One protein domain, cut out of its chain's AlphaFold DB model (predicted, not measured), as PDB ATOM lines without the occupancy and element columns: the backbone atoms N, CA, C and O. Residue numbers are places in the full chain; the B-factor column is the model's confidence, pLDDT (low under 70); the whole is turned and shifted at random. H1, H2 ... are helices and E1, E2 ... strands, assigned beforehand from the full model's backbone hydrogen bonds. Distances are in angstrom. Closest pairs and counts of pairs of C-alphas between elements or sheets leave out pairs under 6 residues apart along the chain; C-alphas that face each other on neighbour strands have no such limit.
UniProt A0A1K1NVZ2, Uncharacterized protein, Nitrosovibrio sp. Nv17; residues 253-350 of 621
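What this domain is: This is residues 253 to 350 of the 621 residues of an uncharacterized protein of Nitrosovibrio sp. Nv17 (UniProt A0A1K1NVZ2). A ribbon of two strands, E1 and E2, makes one end and the short helices H4 and H5 make the other, with H1 in the middle between them. The long stretch 276 to 302 folds back to the ribbon, where residues 285 to 286 pair with residues 256 to 257 of E1; H3 lies near H1, H4 and H5, while H2 touches no helix. The 98 printed residues run E1, H1, E2, H2, H3, H4, H5, and the sheet E1 - E2 is antiparallel. The class is mixed, helices and strands, with 48 of the 98 residues, under half, in named elements. It is compact, with a radius of gyration of the C-alphas of 13.7 A, and spans 40 by 31 by 23 A.

How they stand to each other: Begin at E1, residues 253 to 259, and set beside it E2, residues 303 to 308: they are antiparallel neighbours at 151 degrees. Look there for N 257 and O 305, 2.7 A apart, and N 303 and O 259, 3.0 A apart, both within hydrogen-bond range. Next find H1, residues 269 to 275; its closest C-alpha to E1 is that of Ala 274, 5.0 A from that of Phe 258. H1 touches H4, residues 332 to 339, at a steep tilt of 66 degrees, opposite ways; their closest C-alphas, of Ile 269 and Val 338, are 4.4 A apart. H3, residues 323 to 329, is close to H1 but not clearly touching, with the C-alphas of Leu 272 and Val 326 closest at 7.4 A. H4 touches H5, residues 341 to 348, at a steep tilt of 68 degrees, only just short of about perpendicular, with the C-alphas of Glu 336 and Ala 344 closest at 5.2 A. H2, residues 314 to 318, is apart from H3 despite their tight link. In all five helices every O i to N i+4 pair is within hydrogen-bond range.

Where its parts are: Find C-alpha 253 at (-47.494, -52.386, -44.352); from there E1 runs 16.4 A to C-alpha 259. H1 starts at C-alpha 269, (-53.745, -40.981, -23.242), and is 10.3 A long. E2 is 16.7 A long, H2 6.1 A, H3 10.1 A and H4 10.4 A. H5 runs 10.7 A to C-alpha 348 at (-45.069, -43.154, -8.212).

The domain as a whole: The C-alphas farthest apart, of Asp 310 and Asn 342, are 41.4 A apart. The printed part has no cut. The link from H1 to E2, 27 residues, is long. No printed residue is under 70 in pLDDT; the mean of the printed part is 89.6, and that of H5 is 77.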
ATOM      1  N   ALA A 253     -47.125 -52.979 -45.633       97.06
ATOM      2  CA  ALA A 253     -47.494 -52.386 -44.352       97.06
ATOM      3  C   ALA A 253     -46.996 -53.265 -43.199       97.06
ATOM      4  O   ALA A 253     -47.211 -54.481 -43.162       97.06
ATOM      5  N   ALA A 254     -46.324 -52.639 -42.240       97.50
ATOM      6  CA  ALA A 254     -46.017 -53.249 -40.955       97.50
ATOM      7  C   ALA A 254     -47.046 -52.881 -39.880       97.50
ATOM      8  O   ALA A 254     -47.188 -53.597 -38.889       97.50
ATOM      9  N   GLY A 255     -47.748 -51.765 -40.073       98.00
ATOM     10  CA  GLY A 255     -48.757 -51.258 -39.163       98.00
ATOM     11  C   GLY A 255     -49.129 -49.812 -39.474       98.00
ATOM     12  O   GLY A 255     -48.725 -49.248 -40.494       98.00
ATOM     13  N   VAL A 256     -49.867 -49.206 -38.550       98.44
ATOM     14  CA  VAL A 256     -50.191 -47.777 -38.548       98.44
ATOM     15  C   VAL A 256     -49.573 -47.104 -37.328       98.44
ATOM     16  O   VAL A 256     -49.644 -47.632 -36.216       98.44
ATOM     17  N   ARG A 257     -48.954 -45.943 -37.522       98.12
ATOM     18  CA  ARG A 257     -48.442 -45.092 -36.452       98.12
ATOM     19  C   ARG A 257     -49.530 -44.140 -35.988       98.12
ATOM     20  O   ARG A 257     -50.094 -43.418 -36.803       98.12
ATOM     21  N   PHE A 258     -49.787 -44.113 -34.686       96.69
ATOM     22  CA  PHE A 258     -50.627 -43.106 -34.049       96.69
ATOM     23  C   PHE A 258     -49.833 -41.800 -33.915       96.69
ATOM     24  O   PHE A 258     -48.785 -41.764 -33.271       96.69
ATOM     25  N   LEU A 259     -50.319 -40.732 -34.537       92.50
ATOM     26  CA  LEU A 259     -49.687 -39.420 -34.557       92.50
ATOM     27  C   LEU A 259     -50.360 -38.502 -33.545       92.50
ATOM     28  O   LEU A 259     -51.546 -38.202 -33.670       92.50
ATOM     29  N   LEU A 260     -49.584 -38.017 -32.575       88.69
ATOM     30  CA  LEU A 260     -50.041 -36.970 -31.670       88.69
ATOM     31  C   LEU A 260     -50.181 -35.652 -32.438       88.69
ATOM     32  O   LEU A 260     -49.255 -35.236 -33.137       88.69
ATOM     33  N   SER A 261     -51.329 -34.991 -32.292       82.25
ATOM     34  CA  SER A 261     -51.550 -33.676 -32.896       82.25
ATOM     35  C   SER A 261     -50.545 -32.642 -32.373       82.25
ATOM     36  O   SER A 261     -50.358 -32.547 -31.161       82.25
ATOM     37  N   PRO A 262     -49.962 -31.780 -33.223       74.88
ATOM     38  CA  PRO A 262     -49.196 -30.625 -32.750       74.88
ATOM     39  C   PRO A 262     -50.040 -29.625 -31.944       74.88
ATOM     40  O   PRO A 262     -49.493 -28.856 -31.160       74.88
ATOM     41  N   ALA A 263     -51.365 -29.633 -32.134       71.12
ATOM     42  CA  ALA A 263     -52.325 -28.806 -31.406       71.12
ATOM     43  C   ALA A 263     -52.896 -29.510 -30.159       71.12
ATOM     44  O   ALA A 263     -53.943 -29.110 -29.649       71.12
ATOM     45  N   HIS A 264     -52.246 -30.582 -29.691       73.00
ATOM     46  CA  HIS A 264     -52.663 -31.323 -28.506       73.00
ATOM     47  C   HIS A 264     -52.566 -30.426 -27.254       73.00
ATOM     48  O   HIS A 264     -51.472 -29.958 -26.928       73.00
ATOM     49  N   PRO A 265     -53.700 -30.097 -26.604       70.50
ATOM     50  CA  PRO A 265     -53.757 -28.988 -25.650       70.50
ATOM     51  C   PRO A 265     -53.171 -29.334 -24.277       70.50
ATOM     52  O   PRO A 265     -52.595 -28.466 -23.624       70.50
ATOM     53  N   GLU A 266     -53.320 -30.582 -23.834       81.06
ATOM     54  CA  GLU A 266     -52.898 -31.057 -22.516       81.06
ATOM     55  C   GLU A 266     -52.468 -32.522 -22.611       81.06
ATOM     56  O   GLU A 266     -53.140 -33.275 -23.313       81.06
ATOM     57  N   PRO A 267     -51.417 -32.956 -21.886       85.38
ATOM     58  CA  PRO A 267     -51.008 -34.351 -21.894       85.38
ATOM     59  C   PRO A 267     -52.146 -35.298 -21.502       85.38
ATOM     60  O   PRO A 267     -52.807 -35.095 -20.483       85.38
ATOM     61  N   ASP A 268     -52.341 -36.362 -22.272       86.50
ATOM     62  CA  ASP A 268     -53.407 -37.340 -22.067       86.50
ATOM     63  C   ASP A 268     -53.003 -38.736 -22.574       86.50
ATOM     64  O   ASP A 268     -51.828 -39.066 -22.746       86.50
ATOM     65  N   ILE A 269     -53.983 -39.617 -22.770       86.88
ATOM     66  CA  ILE A 269     -53.745 -40.981 -23.242       86.88
ATOM     67  C   ILE A 269     -53.114 -41.054 -24.649       86.88
ATOM     68  O   ILE A 269     -52.420 -42.029 -24.956       86.88
ATOM     69  N   CYS A 270     -53.289 -40.037 -25.494       88.62
ATOM     70  CA  CYS A 270     -52.648 -39.956 -26.801       88.62
ATOM     71  C   CYS A 270     -51.125 -39.895 -26.694       88.62
ATOM     72  O   CYS A 270     -50.460 -40.479 -27.547       88.62
ATOM     73  N   ASP A 271     -50.554 -39.280 -25.648       90.38
ATOM     74  CA  ASP A 271     -49.102 -39.289 -25.420       90.38
ATOM     75  C   ASP A 271     -48.571 -40.720 -25.318       90.38
ATOM     76  O   ASP A 271     -47.543 -41.065 -25.905       90.38
ATOM     77  N   LEU A 272     -49.288 -41.582 -24.587       92.12
ATOM     78  CA  LEU A 272     -48.936 -42.995 -24.479       92.12
ATOM     79  C   LEU A 272     -49.038 -43.676 -25.835       92.12
ATOM     80  O   LEU A 272     -48.123 -44.397 -26.227       92.12
ATOM     81  N   HIS A 273     -50.144 -43.461 -26.541       94.06
ATOM     82  CA  HIS A 273     -50.395 -44.138 -27.805       94.06
ATOM     83  C   HIS A 273     -49.440 -43.709 -28.920       94.06
ATOM     84  O   HIS A 273     -49.060 -44.542 -29.732       94.06
ATOM     85  N   ALA A 274     -48.981 -42.459 -28.918       94.25
ATOM     86  CA  ALA A 274     -48.034 -41.954 -29.904       94.25
ATOM     87  C   ALA A 274     -46.570 -42.318 -29.599       94.25
ATOM     88  O   ALA A 274     -45.764 -42.451 -30.517       94.25
ATOM     89  N   THR A 275     -46.194 -42.468 -28.322       94.19
ATOM     90  CA  THR A 275     -44.774 -42.599 -27.932       94.19
ATOM     91  C   THR A 275     -44.355 -44.001 -27.497       94.19
ATOM     92  O   THR A 275     -43.156 -44.261 -27.375       94.19
ATOM     93  N   ALA A 276     -45.298 -44.908 -27.235       94.69
ATOM     94  CA  ALA A 276     -44.995 -46.256 -26.767       94.69
ATOM     95  C   ALA A 276     -44.583 -47.192 -27.913       94.69
ATOM     96  O   ALA A 276     -45.311 -47.324 -28.896       94.69
ATOM     97  N   ASN A 277     -43.476 -47.927 -27.765       97.19
ATOM     98  CA  ASN A 277     -43.099 -48.993 -28.702       97.19
ATOM     99  C   ASN A 277     -43.582 -50.371 -28.209       97.19
ATOM    100  O   ASN A 277     -42.795 -51.253 -27.863       97.19
ATOM    101  N   LEU A 278     -44.903 -50.564 -28.146       95.88
ATOM    102  CA  LEU A 278     -45.502 -51.766 -27.537       95.88
ATOM    103  C   LEU A 278     -45.314 -53.047 -28.359       95.88
ATOM    104  O   LEU A 278     -45.436 -54.155 -27.829       95.88
ATOM    105  N   TYR A 279     -45.035 -52.908 -29.654       96.88
ATOM    106  CA  TYR A 279     -44.992 -54.023 -30.600       96.88
ATOM    107  C   TYR A 279     -43.598 -54.283 -31.177       96.88
ATOM    108  O   TYR A 279     -43.422 -55.293 -31.853       96.88
ATOM    109  N   GLY A 280     -42.601 -53.448 -30.865       97.19
ATOM    110  CA  GLY A 280     -41.265 -53.543 -31.460       97.19
ATOM    111  C   GLY A 280     -41.237 -53.117 -32.933       97.19
ATOM    112  O   GLY A 280     -40.404 -53.597 -33.697       97.19
ATOM    113  N   LEU A 281     -42.196 -52.282 -33.342       97.69
ATOM    114  CA  LEU A 281     -42.351 -51.756 -34.706       97.69
ATOM    115  C   LEU A 281     -42.007 -50.258 -34.780       97.69
ATOM    116  O   LEU A 281     -42.173 -49.630 -35.820       97.69
ATOM    117  N   GLY A 282     -41.551 -49.700 -33.658       97.44
ATOM    118  CA  GLY A 282     -41.248 -48.292 -33.467       97.44
ATOM    119  C   GLY A 282     -42.290 -47.592 -32.589       97.44
ATOM    120  O   GLY A 282     -43.370 -48.139 -32.331       97.44
ATOM    121  N   PRO A 283     -41.979 -46.382 -32.094       97.06
ATOM    122  CA  PRO A 283     -42.892 -45.602 -31.264       97.06
ATOM    123  C   PRO A 283     -44.243 -45.364 -31.949       97.06
ATOM    124  O   PRO A 283     -44.305 -44.922 -33.098       97.06
ATOM    125  N   GLY A 284     -45.317 -45.695 -31.232       96.75
ATOM    126  CA  GLY A 284     -46.699 -45.488 -31.647       96.75
ATOM    127  C   GLY A 284     -47.177 -46.366 -32.799       96.75
ATOM    128  O   GLY A 284     -48.240 -46.092 -33.348       96.75
ATOM    129  N   VAL A 285     -46.421 -47.398 -33.192       98.38
ATOM    130  CA  VAL A 285     -46.770 -48.266 -34.328       98.38
ATOM    131  C   VAL A 285     -47.571 -49.487 -33.871       98.38
ATOM    132  O   VAL A 285     -47.120 -50.283 -33.042       98.38
ATOM    133  N   TYR A 286     -48.756 -49.651 -34.457       98.19
ATOM    134  CA  TYR A 286     -49.721 -50.705 -34.159       98.19
ATOM    135  C   TYR A 286     -49.900 -51.644 -35.359       98.19
ATOM    136  O   TYR A 286     -50.208 -51.168 -36.453       98.19
ATOM    137  N   PRO A 287     -49.750 -52.970 -35.185       97.69
ATOM    138  CA  PRO A 287     -49.739 -53.918 -36.303       97.69
ATOM    139  C   PRO A 287     -51.115 -54.189 -36.922       97.69
ATOM    140  O   PRO A 287     -51.188 -54.647 -38.057       97.69
ATOM    141  N   THR A 288     -52.205 -53.975 -36.178       97.25
ATOM    142  CA  THR A 288     -53.572 -54.260 -36.641       97.25
ATOM    143  C   THR A 288     -54.537 -53.161 -36.215       97.25
ATOM    144  O   THR A 288     -54.242 -52.384 -35.300       97.25
ATOM    145  N   ARG A 289     -55.722 -53.130 -36.839       94.56
ATOM    146  CA  ARG A 289     -56.797 -52.214 -36.450       94.56
ATOM    147  C   ARG A 289     -57.188 -52.405 -34.987       94.56
ATOM    148  O   ARG A 289     -57.307 -51.417 -34.279       94.56
ATOM    149  N   GLU A 290     -57.334 -53.639 -34.510       93.38
ATOM    150  CA  GLU A 290     -57.755 -53.950 -33.132       93.38
ATOM    151  C   GLU A 290     -56.701 -53.557 -32.094       93.38
ATOM    152  O   GLU A 290     -57.036 -53.240 -30.954       93.38
ATOM    153  N   ALA A 291     -55.423 -53.600 -32.479       94.44
ATOM    154  CA  ALA A 291     -54.322 -53.143 -31.644       94.44
ATOM    155  C   ALA A 291     -54.257 -51.610 -31.572       94.44
ATOM    156  O   ALA A 291     -53.859 -51.074 -30.539       94.44
ATOM    157  N   CYS A 292     -54.630 -50.920 -32.653       94.50
ATOM    158  CA  CYS A 292     -54.613 -49.466 -32.731       94.50
ATOM    159  C   CYS A 292     -55.753 -48.858 -31.887       94.50
ATOM    160  O   CYS A 292     -56.930 -49.104 -32.175       94.50
ATOM    161  N   PRO A 293     -55.446 -48.044 -30.862       90.75
ATOM    162  CA  PRO A 293     -56.435 -47.411 -29.993       90.75
ATOM    163  C   PRO A 293     -57.034 -46.176 -30.677       90.75
ATOM    164  O   PRO A 293     -56.853 -45.042 -30.239       90.75
ATOM    165  N   TRP A 294     -57.703 -46.405 -31.807       91.12
ATOM    166  CA  TRP A 294     -58.273 -45.358 -32.640       91.12
ATOM    167  C   TRP A 294     -59.804 -45.286 -32.539       91.12
ATOM    168  O   TRP A 294     -60.464 -46.329 -32.652       91.12
ATOM    169  N   PRO A 295     -60.371 -44.069 -32.425       88.50
ATOM    170  CA  PRO A 295     -59.765 -42.884 -31.815       88.50
ATOM    171  C   PRO A 295     -59.515 -43.135 -30.320       88.50
ATOM    172  O   PRO A 295     -60.222 -43.919 -29.687       88.50
ATOM    173  N   ALA A 296     -58.526 -42.452 -29.742       84.88
ATOM    174  CA  ALA A 296     -58.123 -42.697 -28.356       84.88
ATOM    175  C   ALA A 296     -59.141 -42.177 -27.326       84.88
ATOM    176  O   ALA A 296     -59.314 -42.766 -26.262       84.88
ATOM    177  N   HIS A 297     -59.803 -41.061 -27.634       79.50
ATOM    178  CA  HIS A 297     -60.802 -40.416 -26.784       79.50
ATOM    179  C   HIS A 297     -61.689 -39.474 -27.623       79.50
ATOM    180  O   HIS A 297     -61.340 -39.154 -28.766       79.50
ATOM    181  N   PRO A 298     -62.830 -39.003 -27.082       79.38
ATOM    182  CA  PRO A 298     -63.641 -37.975 -27.730       79.38
ATOM    183  C   PRO A 298     -62.844 -36.695 -27.994       79.38
ATOM    184  O   PRO A 298     -61.966 -36.338 -27.207       79.38
ATOM    185  N   ASN A 299     -63.179 -35.980 -29.071       77.81
ATOM    186  CA  ASN A 299     -62.529 -34.725 -29.466       77.81
ATOM    187  C   ASN A 299     -61.006 -34.860 -29.701       77.81
ATOM    188  O   ASN A 299     -60.261 -33.897 -29.519       77.81
ATOM    189  N   THR A 300     -60.527 -36.057 -30.067       81.12
ATOM    190  CA  THR A 300     -59.118 -36.255 -30.422       81.12
ATOM    191  C   THR A 300     -58.785 -35.540 -31.732       81.12
ATOM    192  O   THR A 300     -59.553 -35.602 -32.692       81.12
ATOM    193  N   LEU A 301     -57.626 -34.880 -31.758       80.62
ATOM    194  CA  LEU A 301     -57.060 -34.193 -32.929       80.62
ATOM    195  C   LEU A 301     -55.898 -34.982 -33.556       80.62
ATOM    196  O   LEU A 301     -55.178 -34.474 -34.413       80.62
ATOM    197  N   SER A 302     -55.650 -36.185 -33.041       88.56
ATOM    198  CA  SER A 302     -54.598 -37.084 -33.506       88.56
ATOM    199  C   SER A 302     -54.933 -37.629 -34.892       88.56
ATOM    200  O   SER A 302     -56.082 -37.554 -35.319       88.56
ATOM    201  N   TYR A 303     -53.937 -38.205 -35.562       93.50
ATOM    202  CA  TYR A 303     -54.070 -38.864 -36.865       93.50
ATOM    203  C   TYR A 303     -53.377 -40.227 -36.864       93.50
ATOM    204  O   TYR A 303     -52.745 -40.624 -35.886       93.50
ATOM    205  N   VAL A 304     -53.478 -40.945 -37.979       95.94
ATOM    206  CA  VAL A 304     -52.716 -42.167 -38.237       95.94
ATOM    207  C   VAL A 304     -51.957 -42.052 -39.553       95.94
ATOM    208  O   VAL A 304     -52.396 -41.359 -40.472       95.94
ATOM    209  N   GLU A 305     -50.816 -42.728 -39.642       96.50
ATOM    210  CA  GLU A 305     -50.068 -42.893 -40.891       96.50
ATOM    211  C   GLU A 305     -49.565 -44.329 -41.054       96.50
ATOM    212  O   GLU A 305     -49.327 -45.027 -40.071       96.50
ATOM    213  N   VAL A 306     -49.394 -44.791 -42.289       98.12
ATOM    214  CA  VAL A 306     -48.811 -46.109 -42.564       98.12
ATOM    215  C   VAL A 306     -47.319 -46.140 -42.210       98.12
ATOM    216  O   VAL A 306     -46.591 -45.165 -42.414       98.12
ATOM    217  N   VAL A 307     -46.861 -47.279 -41.688       98.12
ATOM    218  CA  VAL A 307     -45.437 -47.597 -41.520       98.12
ATOM    219  C   VAL A 307     -45.124 -48.846 -42.325       98.12
ATOM    220  O   VAL A 307     -45.781 -49.878 -42.158       98.12
ATOM    221  N   PHE A 308     -44.121 -48.754 -43.190       97.12
ATOM    222  CA  PHE A 308     -43.694 -49.851 -44.046       97.12
ATOM    223  C   PHE A 308     -42.642 -50.727 -43.361       97.12
ATOM    224  O   PHE A 308     -41.915 -50.302 -42.461       97.12
ATOM    225  N   LYS A 309     -42.563 -51.994 -43.776       96.31
ATOM    226  CA  LYS A 309     -41.661 -52.998 -43.183       96.31
ATOM    227  C   LYS A 309     -40.186 -52.610 -43.262       96.31
ATOM    228  O   LYS A 309     -39.434 -52.947 -42.348       96.31
ATOM    229  N   ASP A 310     -39.776 -51.922 -44.324       94.56
ATOM    230  CA  ASP A 310     -38.397 -51.476 -44.526       94.56
ATOM    231  C   ASP A 310     -38.018 -50.255 -43.673       94.56
ATOM    232  O   ASP A 310     -36.834 -49.953 -43.533       94.56
ATOM    233  N   GLU A 311     -38.996 -49.610 -43.036       95.25
ATOM    234  CA  GLU A 311     -38.786 -48.491 -42.114       95.25
ATOM    235  C   GLU A 311     -38.541 -48.952 -40.669       95.25
ATOM    236  O   GLU A 311     -38.153 -48.146 -39.824       95.25
ATOM    237  N   ILE A 312     -38.742 -50.242 -40.372       97.12
ATOM    238  CA  ILE A 312     -38.519 -50.806 -39.036       97.12
ATOM    239  C   ILE A 312     -37.046 -51.154 -38.851       97.12
ATOM    240  O   ILE A 312     -36.511 -52.068 -39.494       97.12
ATOM    241  N   THR A 313     -36.416 -50.484 -37.892       97.19
ATOM    242  CA  THR A 313     -35.006 -50.680 -37.555       97.19
ATOM    243  C   THR A 313     -34.801 -51.809 -36.539       97.19
ATOM    244  O   THR A 313     -35.714 -52.217 -35.819       97.19
ATOM    245  N   ASP A 314     -33.570 -52.313 -36.418       97.12
ATOM    246  CA  ASP A 314     -33.224 -53.264 -35.350       97.12
ATOM    247  C   ASP A 314     -33.336 -52.638 -33.953       97.12
ATOM    248  O   ASP A 314     -33.655 -53.333 -32.988       97.12
ATOM    249  N   ALA A 315     -33.142 -51.318 -33.852       96.31
ATOM    250  CA  ALA A 315     -33.355 -50.574 -32.618       96.31
ATOM    251  C   ALA A 315     -34.836 -50.577 -32.210       96.31
ATOM    252  O   ALA A 315     -35.131 -50.779 -31.034       96.31
ATOM    253  N   ASP A 316     -35.764 -50.451 -33.163       96.75
ATOM    254  CA  ASP A 316     -37.203 -50.551 -32.892       96.75
ATOM    255  C   ASP A 316     -37.582 -51.942 -32.379       96.75
ATOM    256  O   ASP A 316     -38.337 -52.068 -31.414       96.75
ATOM    257  N   ARG A 317     -37.020 -52.998 -32.980       96.31
ATOM    258  CA  ARG A 317     -37.266 -54.387 -32.556       96.31
ATOM    259  C   ARG A 317     -36.727 -54.656 -31.154       96.31
ATOM    260  O   ARG A 317     -37.400 -55.305 -30.352       96.31
ATOM    261  N   ALA A 318     -35.520 -54.170 -30.864       95.88
ATOM    262  CA  ALA A 318     -34.868 -54.335 -29.568       95.88
ATOM    263  C   ALA A 318     -35.502 -53.461 -28.473       95.88
ATOM    264  O   ALA A 318     -35.577 -53.879 -27.322       95.88
ATOM    265  N   GLY A 319     -35.986 -52.271 -28.830       93.88
ATOM    266  CA  GLY A 319     -36.573 -51.283 -27.928       93.88
ATOM    267  C   GLY A 319     -38.056 -51.498 -27.642       93.88
ATOM    268  O   GLY A 319     -38.767 -50.517 -27.444       93.88
ATOM    269  N   LYS A 320     -38.549 -52.741 -27.682       95.56
ATOM    270  CA  LYS A 320     -39.940 -53.059 -27.346       95.56
ATOM    271  C   LYS A 320     -40.185 -52.815 -25.858       95.56
ATOM    272  O   LYS A 320     -39.498 -53.386 -25.017       95.56
ATOM    273  N   GLU A 321     -41.214 -52.038 -25.550       93.06
ATOM    274  CA  GLU A 321     -41.546 -51.631 -24.186       93.06
ATOM    275  C   GLU A 321     -42.895 -52.207 -23.743       93.06
ATOM    276  O   GLU A 321     -43.828 -52.409 -24.523       93.06
ATOM    277  N   THR A 322     -43.030 -52.429 -22.445       93.00
ATOM    278  CA  THR A 322     -44.311 -52.600 -21.769       93.00
ATOM    279  C   THR A 322     -44.893 -51.238 -21.407       93.00
ATOM    280  O   THR A 322     -44.179 -50.257 -21.207       93.00
ATOM    281  N   VAL A 323     -46.211 -51.164 -21.219       87.62
ATOM    282  CA  VAL A 323     -46.848 -49.904 -20.803       87.62
ATOM    283  C   VAL A 323     -46.312 -49.402 -19.454       87.62
ATOM    284  O   VAL A 323     -46.235 -48.198 -19.242       87.62
ATOM    285  N   ALA A 324     -45.895 -50.295 -18.549       87.88
ATOM    286  CA  ALA A 324     -45.301 -49.890 -17.275       87.88
ATOM    287  C   ALA A 324     -43.947 -49.184 -17.461       87.88
ATOM    288  O   ALA A 324     -43.692 -48.188 -16.788       87.88
ATOM    289  N   GLU A 325     -43.110 -49.659 -18.385       92.44
ATOM    290  CA  GLU A 325     -41.825 -49.027 -18.715       92.44
ATOM    291  C   GLU A 325     -42.034 -47.654 -19.360       92.44
ATOM    292  O   GLU A 325     -41.388 -46.685 -18.962       92.44
ATOM    293  N   VAL A 326     -43.014 -47.534 -20.264       91.44
ATOM    294  CA  VAL A 326     -43.360 -46.246 -20.884       91.44
ATOM    295  C   VAL A 326     -43.851 -45.245 -19.836       91.44
ATOM    296  O   VAL A 326     -43.348 -44.125 -19.765       91.44
ATOM    297  N   LEU A 327     -44.780 -45.660 -18.967       89.94
ATOM    298  CA  LEU A 327     -45.271 -44.826 -17.867       89.94
ATOM    299  C   LEU A 327     -44.136 -44.398 -16.926       89.94
ATOM    300  O   LEU A 327     -44.135 -43.262 -16.460       89.94
ATOM    301  N   ALA A 328     -43.156 -45.270 -16.671       91.19
ATOM    302  CA  ALA A 328     -42.022 -44.965 -15.803       91.19
ATOM    303  C   ALA A 328     -41.099 -43.877 -16.374       91.19
ATOM    304  O   ALA A 328     -40.602 -43.059 -15.594       91.19
ATOM    305  N   ARG A 329     -40.903 -43.826 -17.702       94.12
ATOM    306  CA  ARG A 329     -40.085 -42.789 -18.362       94.12
ATOM    307  C   ARG A 329     -40.837 -41.499 -18.701       94.12
ATOM    308  O   ARG A 329     -40.194 -40.495 -18.991       94.12
ATOM    309  N   MET A 330     -42.170 -41.503 -18.680       92.25
ATOM    310  CA  MET A 330     -42.979 -40.298 -18.893       92.25
ATOM    311  C   MET A 330     -42.753 -39.254 -17.801       92.25
ATOM    312  O   MET A 330     -42.545 -39.598 -16.631       92.25
ATOM    313  N   THR A 331     -42.876 -37.977 -18.170       92.44
ATOM    314  CA  THR A 331     -42.882 -36.880 -17.193       92.44
ATOM    315  C   THR A 331     -44.050 -37.035 -16.208       92.44
ATOM    316  O   THR A 331     -45.064 -37.647 -16.559       92.44
ATOM    317  N   PRO A 332     -43.966 -36.469 -14.987       89.62
ATOM    318  CA  PRO A 332     -45.079 -36.507 -14.039       89.62
ATOM    319  C   PRO A 332     -46.388 -35.968 -14.630       89.62
ATOM    320  O   PRO A 332     -47.433 -36.580 -14.439       89.62
ATOM    321  N   ALA A 333     -46.318 -34.888 -15.419       87.81
ATOM    322  CA  ALA A 333     -47.480 -34.304 -16.089       87.81
ATOM    323  C   ALA A 333     -48.110 -35.262 -17.116       87.81
ATOM    324  O   ALA A 333     -49.314 -35.487 -17.080       87.81
ATOM    325  N   GLN A 334     -47.306 -35.896 -17.977       88.31
ATOM    326  CA  GLN A 334     -47.806 -36.885 -18.943       88.31
ATOM    327  C   GLN A 334     -48.392 -38.118 -18.259       88.31
ATOM    328  O   GLN A 334     -49.448 -38.614 -18.635       88.31
ATOM    329  N   ARG A 335     -47.726 -38.610 -17.216       90.62
ATOM    330  CA  ARG A 335     -48.197 -39.762 -16.447       90.62
ATOM    331  C   ARG A 335     -49.517 -39.467 -15.742       90.62
ATOM    332  O   ARG A 335     -50.398 -40.326 -15.715       90.62
ATOM    333  N   GLU A 336     -49.658 -38.264 -15.189       85.94
ATOM    334  CA  GLU A 336     -50.911 -37.771 -14.626       85.94
ATOM    335  C   GLU A 336     -52.003 -37.648 -15.691       85.94
ATOM    336  O   GLU A 336     -53.111 -38.115 -15.443       85.94
ATOM    337  N   GLY A 337     -51.692 -37.133 -16.879       80.19
ATOM    338  CA  GLY A 337     -52.619 -37.081 -18.011       80.19
ATOM    339  C   GLY A 337     -53.124 -38.459 -18.448       80.19
ATOM    340  O   GLY A 337     -54.323 -38.685 -18.605       80.19
ATOM    341  N   VAL A 338     -52.216 -39.430 -18.564       82.88
ATOM    342  CA  VAL A 338     -52.519 -40.805 -18.997       82.88
ATOM    343  C   VAL A 338     -53.319 -41.589 -17.947       82.88
ATOM    344  O   VAL A 338     -54.244 -42.336 -18.278       82.88
ATOM    345  N   LEU A 339     -52.945 -41.486 -16.668       78.06
ATOM    346  CA  LEU A 339     -53.505 -42.316 -15.593       78.06
ATOM    347  C   LEU A 339     -54.599 -41.610 -14.777       78.06
ATOM    348  O   LEU A 339     -55.417 -42.276 -14.133       78.06
ATOM    349  N   GLY A 340     -54.613 -40.283 -14.770       79.31
ATOM    350  CA  GLY A 340     -55.295 -39.451 -13.788       79.31
ATOM    351  C   GLY A 340     -54.518 -39.336 -12.468       79.31
ATOM    352  O   GLY A 340     -53.818 -40.263 -12.043       79.31
ATOM    353  N   VAL A 341     -54.723 -38.217 -11.763       74.81
ATOM    354  CA  VAL A 341     -54.024 -37.803 -10.523       74.81
ATOM    355  C   VAL A 341     -53.805 -38.948  -9.526       74.81
ATOM    356  O   VAL A 341     -52.698 -39.191  -9.047       74.81
ATOM    357  N   ASN A 342     -54.870 -39.682  -9.193       73.88
ATOM    358  CA  ASN A 342     -54.817 -40.696  -8.136       73.88
ATOM    359  C   ASN A 342     -54.019 -41.939  -8.545       73.88
ATOM    360  O   ASN A 342     -53.317 -42.521  -7.718       73.88
ATOM    361  N   LYS A 343     -54.123 -42.356  -9.812       76.00
ATOM    362  CA  LYS A 343     -53.412 -43.536 -10.318       76.00
ATOM    363  C   LYS A 343     -51.937 -43.216 -10.570       76.00
ATOM    364  O   LYS A 343     -51.106 -44.064 -10.266       76.00
ATOM    365  N   ALA A 344     -51.613 -42.001 -11.020       75.31
ATOM    366  CA  ALA A 344     -50.232 -41.532 -11.134       75.31
ATOM    367  C   ALA A 344     -49.526 -41.514  -9.769       75.31
ATOM    368  O   ALA A 344     -48.497 -42.162  -9.607       75.31
ATOM    369  N   LYS A 345     -50.153 -40.934  -8.734       78.69
ATOM    370  CA  LYS A 345     -49.621 -40.973  -7.356       78.69
ATOM    371  C   LYS A 345     -49.412 -42.397  -6.833       78.69
ATOM    372  O   LYS A 345     -48.436 -42.665  -6.135       78.69
ATOM    373  N   ALA A 346     -50.329 -43.318  -7.139       78.50
ATOM    374  CA  ALA A 346     -50.199 -44.718  -6.739       78.50
ATOM    375  C   ALA A 346     -49.049 -45.435  -7.471       78.50
ATOM    376  O   ALA A 346     -48.356 -46.254  -6.862       78.50
ATOM    377  N   PHE A 347     -48.849 -45.110  -8.752       80.31
ATOM    378  CA  PHE A 347     -47.739 -45.598  -9.564       80.31
ATOM    379  C   PHE A 347     -46.394 -45.086  -9.026       80.31
ATOM    380  O   PHE A 347     -45.498 -45.888  -8.770       80.31
ATOM    381  N   ASP A 348     -46.289 -43.787  -8.738       79.88
ATOM    382  CA  ASP A 348     -45.069 -43.154  -8.212       79.88
ATOM    383  C   ASP A 348     -44.696 -43.664  -6.816       79.88
ATOM    384  O   ASP A 348     -43.522 -43.793  -6.477       79.88
ATOM    385  N   ALA A 349     -45.695 -44.030  -6.010       79.06
ATOM    386  CA  ALA A 349     -45.491 -44.639  -4.701       79.06
ATOM    387  C   ALA A 349     -45.087 -46.131  -4.761       79.06
ATOM    388  O   ALA A 349     -45.029 -46.777  -3.713       79.06
ATOM    389  N   GLY A 350     -44.871 -46.702  -5.954       72.19
ATOM    390  CA  GLY A 350     -44.465 -48.100  -6.144       72.19
ATOM    391  C   GLY A 350     -45.538 -49.129  -5.773       72.19
ATOM    392  O   GLY A 350     -45.236 -50.310  -5.622       72.19
TER     393      GLY A 350